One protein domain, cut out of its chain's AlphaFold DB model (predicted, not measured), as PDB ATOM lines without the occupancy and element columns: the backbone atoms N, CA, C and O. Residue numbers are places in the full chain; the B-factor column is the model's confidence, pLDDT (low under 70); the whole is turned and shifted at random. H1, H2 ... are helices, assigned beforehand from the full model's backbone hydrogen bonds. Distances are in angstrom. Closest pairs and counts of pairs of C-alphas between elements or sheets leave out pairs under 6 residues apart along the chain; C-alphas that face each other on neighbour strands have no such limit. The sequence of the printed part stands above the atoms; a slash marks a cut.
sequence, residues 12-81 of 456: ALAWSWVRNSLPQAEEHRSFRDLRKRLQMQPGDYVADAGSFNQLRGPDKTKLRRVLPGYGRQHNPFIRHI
ATOM      1  N   ALA A  12     146.583 227.141 149.351       78.19
ATOM      2  CA  ALA A  12     146.330 228.111 150.414       78.19
ATOM      3  C   ALA A  12     145.628 229.356 149.861       78.19
ATOM      4  O   ALA A  12     144.635 229.813 150.430       78.19
ATOM      5  N   LEU A  13     146.081 229.858 148.710       78.31
ATOM      6  CA  LEU A  13     145.423 230.969 148.031       78.31
ATOM      7  C   LEU A  13     144.034 230.555 147.530       78.31
ATOM      8  O   LEU A  13     143.061 231.276 147.745       78.31
ATOM      9  N   ALA A  14     143.895 229.355 146.966       78.38
ATOM     10  CA  ALA A  14     142.612 228.835 146.511       78.38
ATOM     11  C   ALA A  14     141.606 228.597 147.647       78.38
ATOM     12  O   ALA A  14     140.401 228.749 147.444       78.38
ATOM     13  N   TRP A  15     142.070 228.279 148.862       85.75
ATOM     14  CA  TRP A  15     141.187 228.166 150.024       85.75
ATOM     15  C   TRP A  15     140.413 229.458 150.285       85.75
ATOM     16  O   TRP A  15     139.231 229.398 150.615       85.75
ATOM     17  N   SER A  16     141.029 230.625 150.071       81.94
ATOM     18  CA  SER A  16     140.343 231.914 150.236       81.94
ATOM     19  C   SER A  16     139.169 232.105 149.265       81.94
ATOM     20  O   SER A  16     138.202 232.775 149.619       81.94
ATOM     21  N   TRP A  17     139.207 231.442 148.105       76.00
ATOM     22  CA  TRP A  17     138.151 231.460 147.088       76.00
ATOM     23  C   TRP A  17     137.070 230.416 147.365       76.00
ATOM     24  O   TRP A  17     135.891 230.655 147.126       76.00
ATOM     25  N   VAL A  18     137.474 229.243 147.860       85.06
ATOM     26  CA  VAL A  18     136.583 228.092 148.040       85.06
ATOM     27  C   VAL A  18     135.847 228.136 149.376       85.06
ATOM     28  O   VAL A  18     134.742 227.623 149.473       85.06
ATOM     29  N   ARG A  19     136.425 228.730 150.424       87.00
ATOM     30  CA  ARG A  19     135.850 228.697 151.778       87.00
ATOM     31  C   ARG A  19     134.597 229.557 151.949       87.00
ATOM     32  O   ARG A  19     133.880 229.359 152.924       87.00
ATOM     33  N   ASN A  20     134.358 230.523 151.059       84.31
ATOM     34  CA  ASN A  20     133.237 231.456 151.146       84.31
ATOM     35  C   ASN A  20     132.671 231.799 149.743       84.31
ATOM     36  O   ASN A  20     133.163 232.708 149.085       84.31
ATOM     37  N   SER A  21     131.648 231.114 149.240       84.06
ATOM     38  CA  SER A  21     130.918 230.024 149.893       84.06
ATOM     39  C   SER A  21     131.464 228.642 149.526       84.06
ATOM     40  O   SER A  21     131.657 228.313 148.353       84.06
ATOM     41  N   LEU A  22     131.683 227.809 150.549       87.38
ATOM     42  CA  LEU A  22     132.051 226.411 150.376       87.38
ATOM     43  C   LEU A  22     130.864 225.626 149.807       87.38
ATOM     44  O   LEU A  22     129.792 225.643 150.420       87.38
ATOM     45  N   PRO A  23     131.038 224.895 148.685       88.75
ATOM     46  CA  PRO A  23     129.949 224.132 148.087       88.75
ATOM     47  C   PRO A  23     129.383 223.077 149.036       88.75
ATOM     48  O   PRO A  23     130.045 222.634 149.981       88.75
ATOM     49  N   GLN A  24     128.151 222.658 148.764       89.06
ATOM     50  CA  GLN A  24     127.444 221.662 149.562       89.06
ATOM     51  C   GLN A  24     127.997 220.240 149.372       89.06
ATOM     52  O   GLN A  24     128.737 219.946 148.430       89.06
ATOM     53  N   ALA A  25     127.670 219.339 150.300       88.62
ATOM     54  CA  ALA A  25     128.183 217.964 150.321       88.62
ATOM     55  C   ALA A  25     127.710 217.113 149.123       88.62
ATOM     56  O   ALA A  25     128.308 216.083 148.780       88.62
ATOM     57  N   GLU A  26     126.617 217.525 148.501       88.12
ATOM     58  CA  GLU A  26     125.985 216.891 147.353       88.12
ATOM     59  C   GLU A  26     126.715 217.236 146.048       88.12
ATOM     60  O   GLU A  26     126.710 216.427 145.125       88.12
ATOM     61  N   GLU A  27     127.410 218.377 146.001       85.00
ATOM     62  CA  GLU A  27     128.021 218.930 144.783       85.00
ATOM     63  C   GLU A  27     129.192 218.099 144.262       85.00
ATOM     64  O   GLU A  27     129.370 217.918 143.058       85.00
ATOM     65  N   HIS A  28     130.023 217.586 145.169       88.50
ATOM     66  CA  HIS A  28     131.123 216.696 144.818       88.50
ATOM     67  C   HIS A  28     131.598 215.915 146.044       88.50
ATOM     68  O   HIS A  28     131.595 216.417 147.172       88.50
ATOM     69  N   ARG A  29     132.115 214.697 145.830       87.94
ATOM     70  CA  ARG A  29     132.673 213.863 146.910       87.94
ATOM     71  C   ARG A  29     133.784 214.581 147.689       87.94
ATOM     72  O   ARG A  29     133.860 214.431 148.904       87.94
ATOM     73  N   SER A  30     134.610 215.380 147.009       88.25
ATOM     74  CA  SER A  30     135.658 216.177 147.665       88.25
ATOM     75  C   SER A  30     135.083 217.176 148.670       88.25
ATOM     76  O   SER A  30     135.626 217.279 149.765       88.25
ATOM     77  N   PHE A  31     133.977 217.861 148.351       89.31
ATOM     78  CA  PHE A  31     133.341 218.804 149.282       89.31
ATOM     79  C   PHE A  31     132.643 218.081 150.428       89.31
ATOM     80  O   PHE A  31     132.734 218.532 151.562       89.31
ATOM     81  N   ARG A  32     132.035 216.914 150.186       89.25
ATOM     82  CA  ARG A  32     131.484 216.067 151.258       89.25
ATOM     83  C   ARG A  32     132.535 215.690 152.297       89.25
ATOM     84  O   ARG A  32     132.311 215.851 153.495       89.25
ATOM     85  N   ASP A  33     133.675 215.190 151.829       87.94
ATOM     86  CA  ASP A  33     134.779 214.779 152.693       87.94
ATOM     87  C   ASP A  33     135.356 215.985 153.448       87.94
ATOM     88  O   ASP A  33     135.626 215.897 154.648       87.94
ATOM     89  N   LEU A  34     135.487 217.119 152.756       88.50
ATOM     90  CA  LEU A  34     135.988 218.369 153.313       88.50
ATOM     91  C   LEU A  34     135.057 218.923 154.401       88.50
ATOM     92  O   LEU A  34     135.501 219.165 155.518       88.50
ATOM     93  N   ARG A  35     133.754 219.036 154.124       90.06
ATOM     94  CA  ARG A  35     132.736 219.491 155.085       90.06
ATOM     95  C   ARG A  35     132.674 218.590 156.311       90.06
ATOM     96  O   ARG A  35     132.631 219.090 157.428       90.06
ATOM     97  N   LYS A  36     132.753 217.267 156.125       89.62
ATOM     98  CA  LYS A  36     132.797 216.307 157.241       89.62
ATOM     99  C   LYS A  36     134.045 216.494 158.104       89.62
ATOM    100  O   LYS A  36     133.951 216.430 159.326       89.62
ATOM    101  N   ARG A  37     135.211 216.720 157.487       88.38
ATOM    102  CA  ARG A  37     136.465 216.993 158.207       88.38
ATOM    103  C   ARG A  37     136.372 218.283 159.019       88.38
ATOM    104  O   ARG A  37     136.844 218.302 160.150       88.38
ATOM    105  N   LEU A  38     135.765 219.309 158.436       89.00
ATOM    106  CA  LEU A  38     135.558 220.619 159.049       89.00
ATOM    107  C   LEU A  38     134.337 220.669 159.980       89.00
ATOM    108  O   LEU A  38     134.037 221.722 160.521       89.00
ATOM    109  N   GLN A  39     133.644 219.539 160.171       90.12
ATOM    110  CA  GLN A  39     132.453 219.412 161.018       90.12
ATOM    111  C   GLN A  39     131.327 220.398 160.657       90.12
ATOM    112  O   GLN A  39     130.539 220.794 161.511       90.12
ATOM    113  N   MET A  40     131.236 220.760 159.377       90.56
ATOM    114  CA  MET A  40     130.235 221.695 158.870       90.56
ATOM    115  C   MET A  40     128.867 221.024 158.761       90.56
ATOM    116  O   MET A  40     128.734 219.937 158.191       90.56
ATOM    117  N   GLN A  41     127.843 221.704 159.263       91.00
ATOM    118  CA  GLN A  41     126.446 221.319 159.113       91.00
ATOM    119  C   GLN A  41     125.948 221.631 157.693       91.00
ATOM    120  O   GLN A  41     126.550 222.443 156.988       91.00
ATOM    121  N   PRO A  42     124.837 221.029 157.224       85.81
ATOM    122  CA  PRO A  42     124.278 221.329 155.900       85.81
ATOM    123  C   PRO A  42     123.957 222.818 155.678       85.81
ATOM    124  O   PRO A  42     124.038 223.303 154.558       85.81
ATOM    125  N   GLY A  43     123.640 223.567 156.739       85.88
ATOM    126  CA  GLY A  43     123.371 225.008 156.667       85.88
ATOM    127  C   GLY A  43     124.610 225.904 156.572       85.88
ATOM    128  O   GLY A  43     124.458 227.104 156.361       85.88
ATOM    129  N   ASP A  44     125.819 225.354 156.707       87.62
ATOM    130  CA  ASP A  44     127.042 226.156 156.773       87.62
ATOM    131  C   ASP A  44     127.623 226.392 155.377       87.62
ATOM    132  O   ASP A  44     127.967 225.454 154.655       87.62
ATOM    133  N   TYR A  45     127.795 227.650 154.990       86.25
ATOM    134  CA  TYR A  45     128.363 228.008 153.683       86.25
ATOM    135  C   TYR A  45     129.733 228.663 153.796       86.25
ATOM    136  O   TYR A  45     130.406 228.830 152.788       86.25
ATOM    137  N   VAL A  46     130.168 229.019 155.003       89.31
ATOM    138  CA  VAL A  46     131.440 229.701 155.237       89.31
ATOM    139  C   VAL A  46     132.315 228.815 156.103       89.31
ATOM    140  O   VAL A  46     131.957 228.497 157.233       89.31
ATOM    141  N   ALA A  47     133.464 228.412 155.570       86.31
ATOM    142  CA  ALA A  47     134.509 227.768 156.346       86.31
ATOM    143  C   ALA A  47     135.519 228.813 156.845       86.31
ATOM    144  O   ALA A  47     135.865 229.776 156.144       86.31
ATOM    145  N   ASP A  48     136.000 228.622 158.070       84.00
ATOM    146  CA  ASP A  48     136.960 229.521 158.701       84.00
ATOM    147  C   ASP A  48     138.298 229.589 157.923       84.00
ATOM    148  O   ASP A  48     138.716 228.642 157.245       84.00
ATOM    149  N   ALA A  49     138.972 230.741 157.982       77.38
ATOM    150  CA  ALA A  49     140.222 230.969 157.257       77.38
ATOM    151  C   ALA A  49     141.350 230.057 157.770       77.38
ATOM    152  O   ALA A  49     142.086 229.477 156.969       77.38
ATOM    153  N   GLY A  50     141.439 229.870 159.091       79.06
ATOM    154  CA  GLY A  50     142.426 229.013 159.749       79.06
ATOM    155  C   GLY A  50     142.163 227.514 159.584       79.06
ATOM    156  O   GLY A  50     143.081 226.704 159.743       79.06
ATOM    157  N   SER A  51     140.950 227.124 159.181       83.56
ATOM    158  CA  SER A  51     140.581 225.721 158.939       83.56
ATOM    159  C   SER A  51     141.428 225.023 157.869       83.56
ATOM    160  O   SER A  51     141.558 223.799 157.901       83.56
ATOM    161  N   PHE A  52     142.078 225.763 156.964       84.50
ATOM    162  CA  PHE A  52     143.000 225.174 155.984       84.50
ATOM    163  C   PHE A  52     144.150 224.394 156.638       84.50
ATOM    164  O   PHE A  52     144.572 223.350 156.133       84.50
ATOM    165  N   ASN A  53     144.629 224.860 157.796       83.31
ATOM    166  CA  ASN A  53     145.715 224.213 158.534       83.31
ATOM    167  C   ASN A  53     145.287 222.884 159.170       83.31
ATOM    168  O   ASN A  53     146.129 222.038 159.460       83.31
ATOM    169  N   GLN A  54     143.981 222.668 159.334       80.81
ATOM    170  CA  GLN A  54     143.410 221.425 159.851       80.81
ATOM    171  C   GLN A  54     143.278 220.349 158.753       80.81
ATOM    172  O   GLN A  54     143.073 219.167 159.052       80.81
ATOM    173  N   LEU A  55     143.416 220.734 157.476       83.12
ATOM    174  CA  LEU A  55     143.360 219.816 156.342       83.12
ATOM    175  C   LEU A  55     144.654 219.009 156.230       83.12
ATOM    176  O   LEU A  55     145.759 219.550 156.170       83.12
ATOM    177  N   ARG A  56     144.520 217.684 156.140       84.06
ATOM    178  CA  ARG A  56     145.663 216.785 155.931       84.06
ATOM    179  C   ARG A  56     146.054 216.753 154.450       84.06
ATOM    180  O   ARG A  56     145.238 217.065 153.588       84.06
ATOM    181  N   GLY A  57     147.268 216.291 154.139       82.69
ATOM    182  CA  GLY A  57     147.762 216.152 152.756       82.69
ATOM    183  C   GLY A  57     146.774 215.496 151.768       82.69
ATOM    184  O   GLY A  57     146.594 216.020 150.668       82.69
ATOM    185  N   PRO A  58     146.051 214.419 152.142       84.00
ATOM    186  CA  PRO A  58     145.014 213.838 151.286       84.00
ATOM    187  C   PRO A  58     143.810 214.758 151.024       84.00
ATOM    188  O   PRO A  58     143.262 214.740 149.926       84.00
ATOM    189  N   ASP A  59     143.399 215.561 152.009       83.31
ATOM    190  CA  ASP A  59     142.267 216.492 151.897       83.31
ATOM    191  C   ASP A  59     142.649 217.685 151.003       83.31
ATOM    192  O   ASP A  59     141.903 218.062 150.100       83.31
ATOM    193  N   LYS A  60     143.879 218.184 151.167       84.81
ATOM    194  CA  LYS A  60     144.490 219.202 150.306       84.81
ATOM    195  C   LYS A  60     144.639 218.737 148.853       84.81
ATOM    196  O   LYS A  60     144.218 219.427 147.932       84.81
ATOM    197  N   THR A  61     145.077 217.493 148.646       83.38
ATOM    198  CA  THR A  61     145.152 216.885 147.304       83.38
ATOM    199  C   THR A  61     143.773 216.783 146.642       83.38
ATOM    200  O   THR A  61     143.641 217.003 145.438       83.38
ATOM    201  N   LYS A  62     142.722 216.445 147.405       82.94
ATOM    202  CA  LYS A  62     141.342 216.406 146.889       82.94
ATOM    203  C   LYS A  62     140.832 217.790 146.510       82.94
ATOM    204  O   LYS A  62     140.155 217.894 145.491       82.94
ATOM    205  N   LEU A  63     141.155 218.810 147.308       82.12
ATOM    206  CA  LEU A  63     140.864 220.206 146.988       82.12
ATOM    207  C   LEU A  63     141.554 220.584 145.674       82.12
ATOM    208  O   LEU A  63     140.874 220.942 144.721       82.12
ATOM    209  N   ARG A  64     142.866 220.356 145.560       84.25
ATOM    210  CA  ARG A  64     143.651 220.643 144.349       84.25
ATOM    211  C   ARG A  64     143.108 219.989 143.079       84.25
ATOM    212  O   ARG A  64     143.240 220.555 142.003       84.25
ATOM    213  N   ARG A  65     142.480 218.815 143.184       83.06
ATOM    214  CA  ARG A  65     141.841 218.140 142.040       83.06
ATOM    215  C   ARG A  65     140.551 218.806 141.569       83.06
ATOM    216  O   ARG A  65     140.220 218.644 140.403       83.06
ATOM    217  N   VAL A  66     139.829 219.497 142.450       81.56
ATOM    218  CA  VAL A  66     138.576 220.193 142.104       81.56
ATOM    219  C   VAL A  66     138.777 221.678 141.813       81.56
ATOM    220  O   VAL A  66     137.855 222.302 141.304       81.56
ATOM    221  N   LEU A  67     139.955 222.244 142.121       81.00
ATOM    222  CA  LEU A  67     140.293 223.636 141.797       81.00
ATOM    223  C   LEU A  67     140.236 223.922 140.286       81.00
ATOM    224  O   LEU A  67     139.610 224.919 139.916       81.00
ATOM    225  N   PRO A  68     140.798 223.073 139.397       79.81
ATOM    226  CA  PRO A  68     140.608 223.232 137.962       79.81
ATOM    227  C   PRO A  68     139.121 223.109 137.618       79.81
ATOM    228  O   PRO A  68     138.513 222.062 137.822       79.81
ATOM    229  N   GLY A  69     138.524 224.192 137.120       73.62
ATOM    230  CA  GLY A  69     137.092 224.244 136.816       73.62
ATOM    231  C   GLY A  69     136.180 224.534 138.015       73.62
ATOM    232  O   GLY A  69     134.969 224.634 137.807       73.62
ATOM    233  N   TYR A  70     136.720 224.746 139.228       81.50
ATOM    234  CA  TYR A  70     135.938 225.090 140.427       81.50
ATOM    235  C   TYR A  70     134.977 226.247 140.165       81.50
ATOM    236  O   TYR A  70     133.797 226.137 140.483       81.50
ATOM    237  N   GLY A  71     135.460 227.327 139.539       75.75
ATOM    238  CA  GLY A  71     134.639 228.497 139.242       75.75
ATOM    239  C   GLY A  71     133.370 228.134 138.468       75.75
ATOM    240  O   GLY A  71     132.264 228.405 138.915       75.75
ATOM    241  N   ARG A  72     133.506 227.415 137.354       73.31
ATOM    242  CA  ARG A  72     132.369 227.055 136.497       73.31
ATOM    243  C   ARG A  72     131.487 225.943 137.073       73.31
ATOM    244  O   ARG A  72     130.279 225.956 136.868       73.31
ATOM    245  N   GLN A  73     132.081 224.955 137.741       80.88
ATOM    246  CA  GLN A  73     131.396 223.707 138.101       80.88
ATOM    247  C   GLN A  73     130.911 223.665 139.546       80.88
ATOM    248  O   GLN A  73     129.986 222.918 139.857       80.88
ATOM    249  N   HIS A  74     131.505 224.459 140.436       81.56
ATOM    250  CA  HIS A  74     131.307 224.302 141.874       81.56
ATOM    251  C   HIS A  74     131.112 225.614 142.630       81.56
ATOM    252  O   HIS A  74     130.437 225.585 143.655       81.56
ATOM    253  N   ASN A  75     131.625 226.747 142.144       81.19
ATOM    254  CA  ASN A  75     131.393 228.037 142.782       81.19
ATOM    255  C   ASN A  75     129.900 228.402 142.657       81.19
ATOM    256  O   ASN A  75     129.399 228.582 141.542       81.19
ATOM    257  N   PRO A  76     129.172 228.509 143.778       73.88
ATOM    258  CA  PRO A  76     127.729 228.720 143.746       73.88
ATOM    259  C   PRO A  76     127.356 230.105 143.204       73.88
ATOM    260  O   PRO A  76     126.301 230.255 142.599       73.88
ATOM    261  N   PHE A  77     128.219 231.114 143.341       73.56
ATOM    262  CA  PHE A  77     127.963 232.426 142.757       73.56
ATOM    263  C   PHE A  77     128.118 232.391 141.241       73.56
ATOM    264  O   PHE A  77     127.205 232.799 140.544       73.56
ATOM    265  N   ILE A  78     129.208 231.842 140.708       72.56
ATOM    266  CA  ILE A  78     129.425 231.799 139.250       72.56
ATOM    267  C   ILE A  78     128.366 230.934 138.548       72.56
ATOM    268  O   ILE A  78     127.914 231.268 137.458       72.56
ATOM    269  N   ARG A  79     127.928 229.835 139.175       74.62
ATOM    270  CA  ARG A  79     126.904 228.943 138.602       74.62
ATOM    271  C   ARG A  79     125.506 229.539 138.561       74.62
ATOM    272  O   ARG A  79     124.711 229.140 137.712       74.62
ATOM    273  N   HIS A  80     125.183 230.414 139.508       70.88
ATOM    274  CA  HIS A  80     123.816 230.898 139.703       70.88
ATOM    275  C   HIS A  80     123.652 232.391 139.414       70.88
ATOM    276  O   HIS A  80     122.541 232.839 139.141       70.88
ATOM    277  N   ILE A  81     124.739 233.163 139.428       66.19
ATOM    278  CA  ILE A  81     124.746 234.586 139.104       66.19
ATOM    279  C   ILE A  81     125.224 234.751 137.672       66.19
ATOM    280  O   ILE A  81     126.408 234.661 137.358       66.19
TER     281      ILE A  81
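Overview. This is residues 12 to 81 of the 456 residues of the protein "RNA polymerase-associated protein RapA" of invertebrate metagenome (UniProt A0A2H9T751). The longest helix, H4, packs side by side with H2, the two running opposite ways, while the short helices H1 and H3 lie close to each other in the same small body. H5 and H6 make a corner at the end of the body away from the start of H4, and a long loop, residues 38 to 49, leads from H2 round to H3. The printed part has 70 residues with six named helices, H1 to H6 in order, and no named strand; the class is all helix. It is compact, with a radius of gyration of the C-alphas of 10.9 A and spans of 31 by 25 by 21 A.

Along the chain. Find C-alpha 57 at (147.762, 216.152, 152.756); from there H4, residues 57 to 66, runs 14.6 A. H2, residues 29 to 37, covers 12.3 A, and H1 begins at C-alpha 12, (146.330, 228.111, 150.414), and runs 10.0 A to residue 18. H3 is residues 50 to 54, H5 residues 70 to 73, and H6 residues 76 to 80, ending at C-alpha 80, (123.816, 230.898, 139.703).

Arrangement. Look first at Ser 30 and Lys 62, whose C-alphas, 5.7 A apart, are the closest of H2 and H4; these helices touch at a steep tilt of 39 degrees, opposite ways. H1 is near H4 and near H5. H1 and H3 are close but not clearly touching, with the C-alphas of Trp 15 and Phe 52 closest at 6.9 A. H4 and H5 meet only through their link. H5 and H6 touch only at the corner, closest at the C-alphas of Arg 72 and Arg 79, 6.2 A. H6 is apart from H1, H2, H3 and H4. In H2, H4 and H6 every O i to N i+4 pair is within hydrogen-bond range; H1 has 1 of 3, with 4 of 4 O i to N i+3 pairs, H3 has 0 of 1, with 2 of 2, and H5 is too short for an i+4 pair.

Size, cuts and confidence. The C-alphas of Gly 57 and Ile 81, 32.5 A apart, are the two farthest apart. The printed part has no cut; H2 to H3 is a long link. Mean pLDDT of the printed part is 83.3, and residue 81 is under 70.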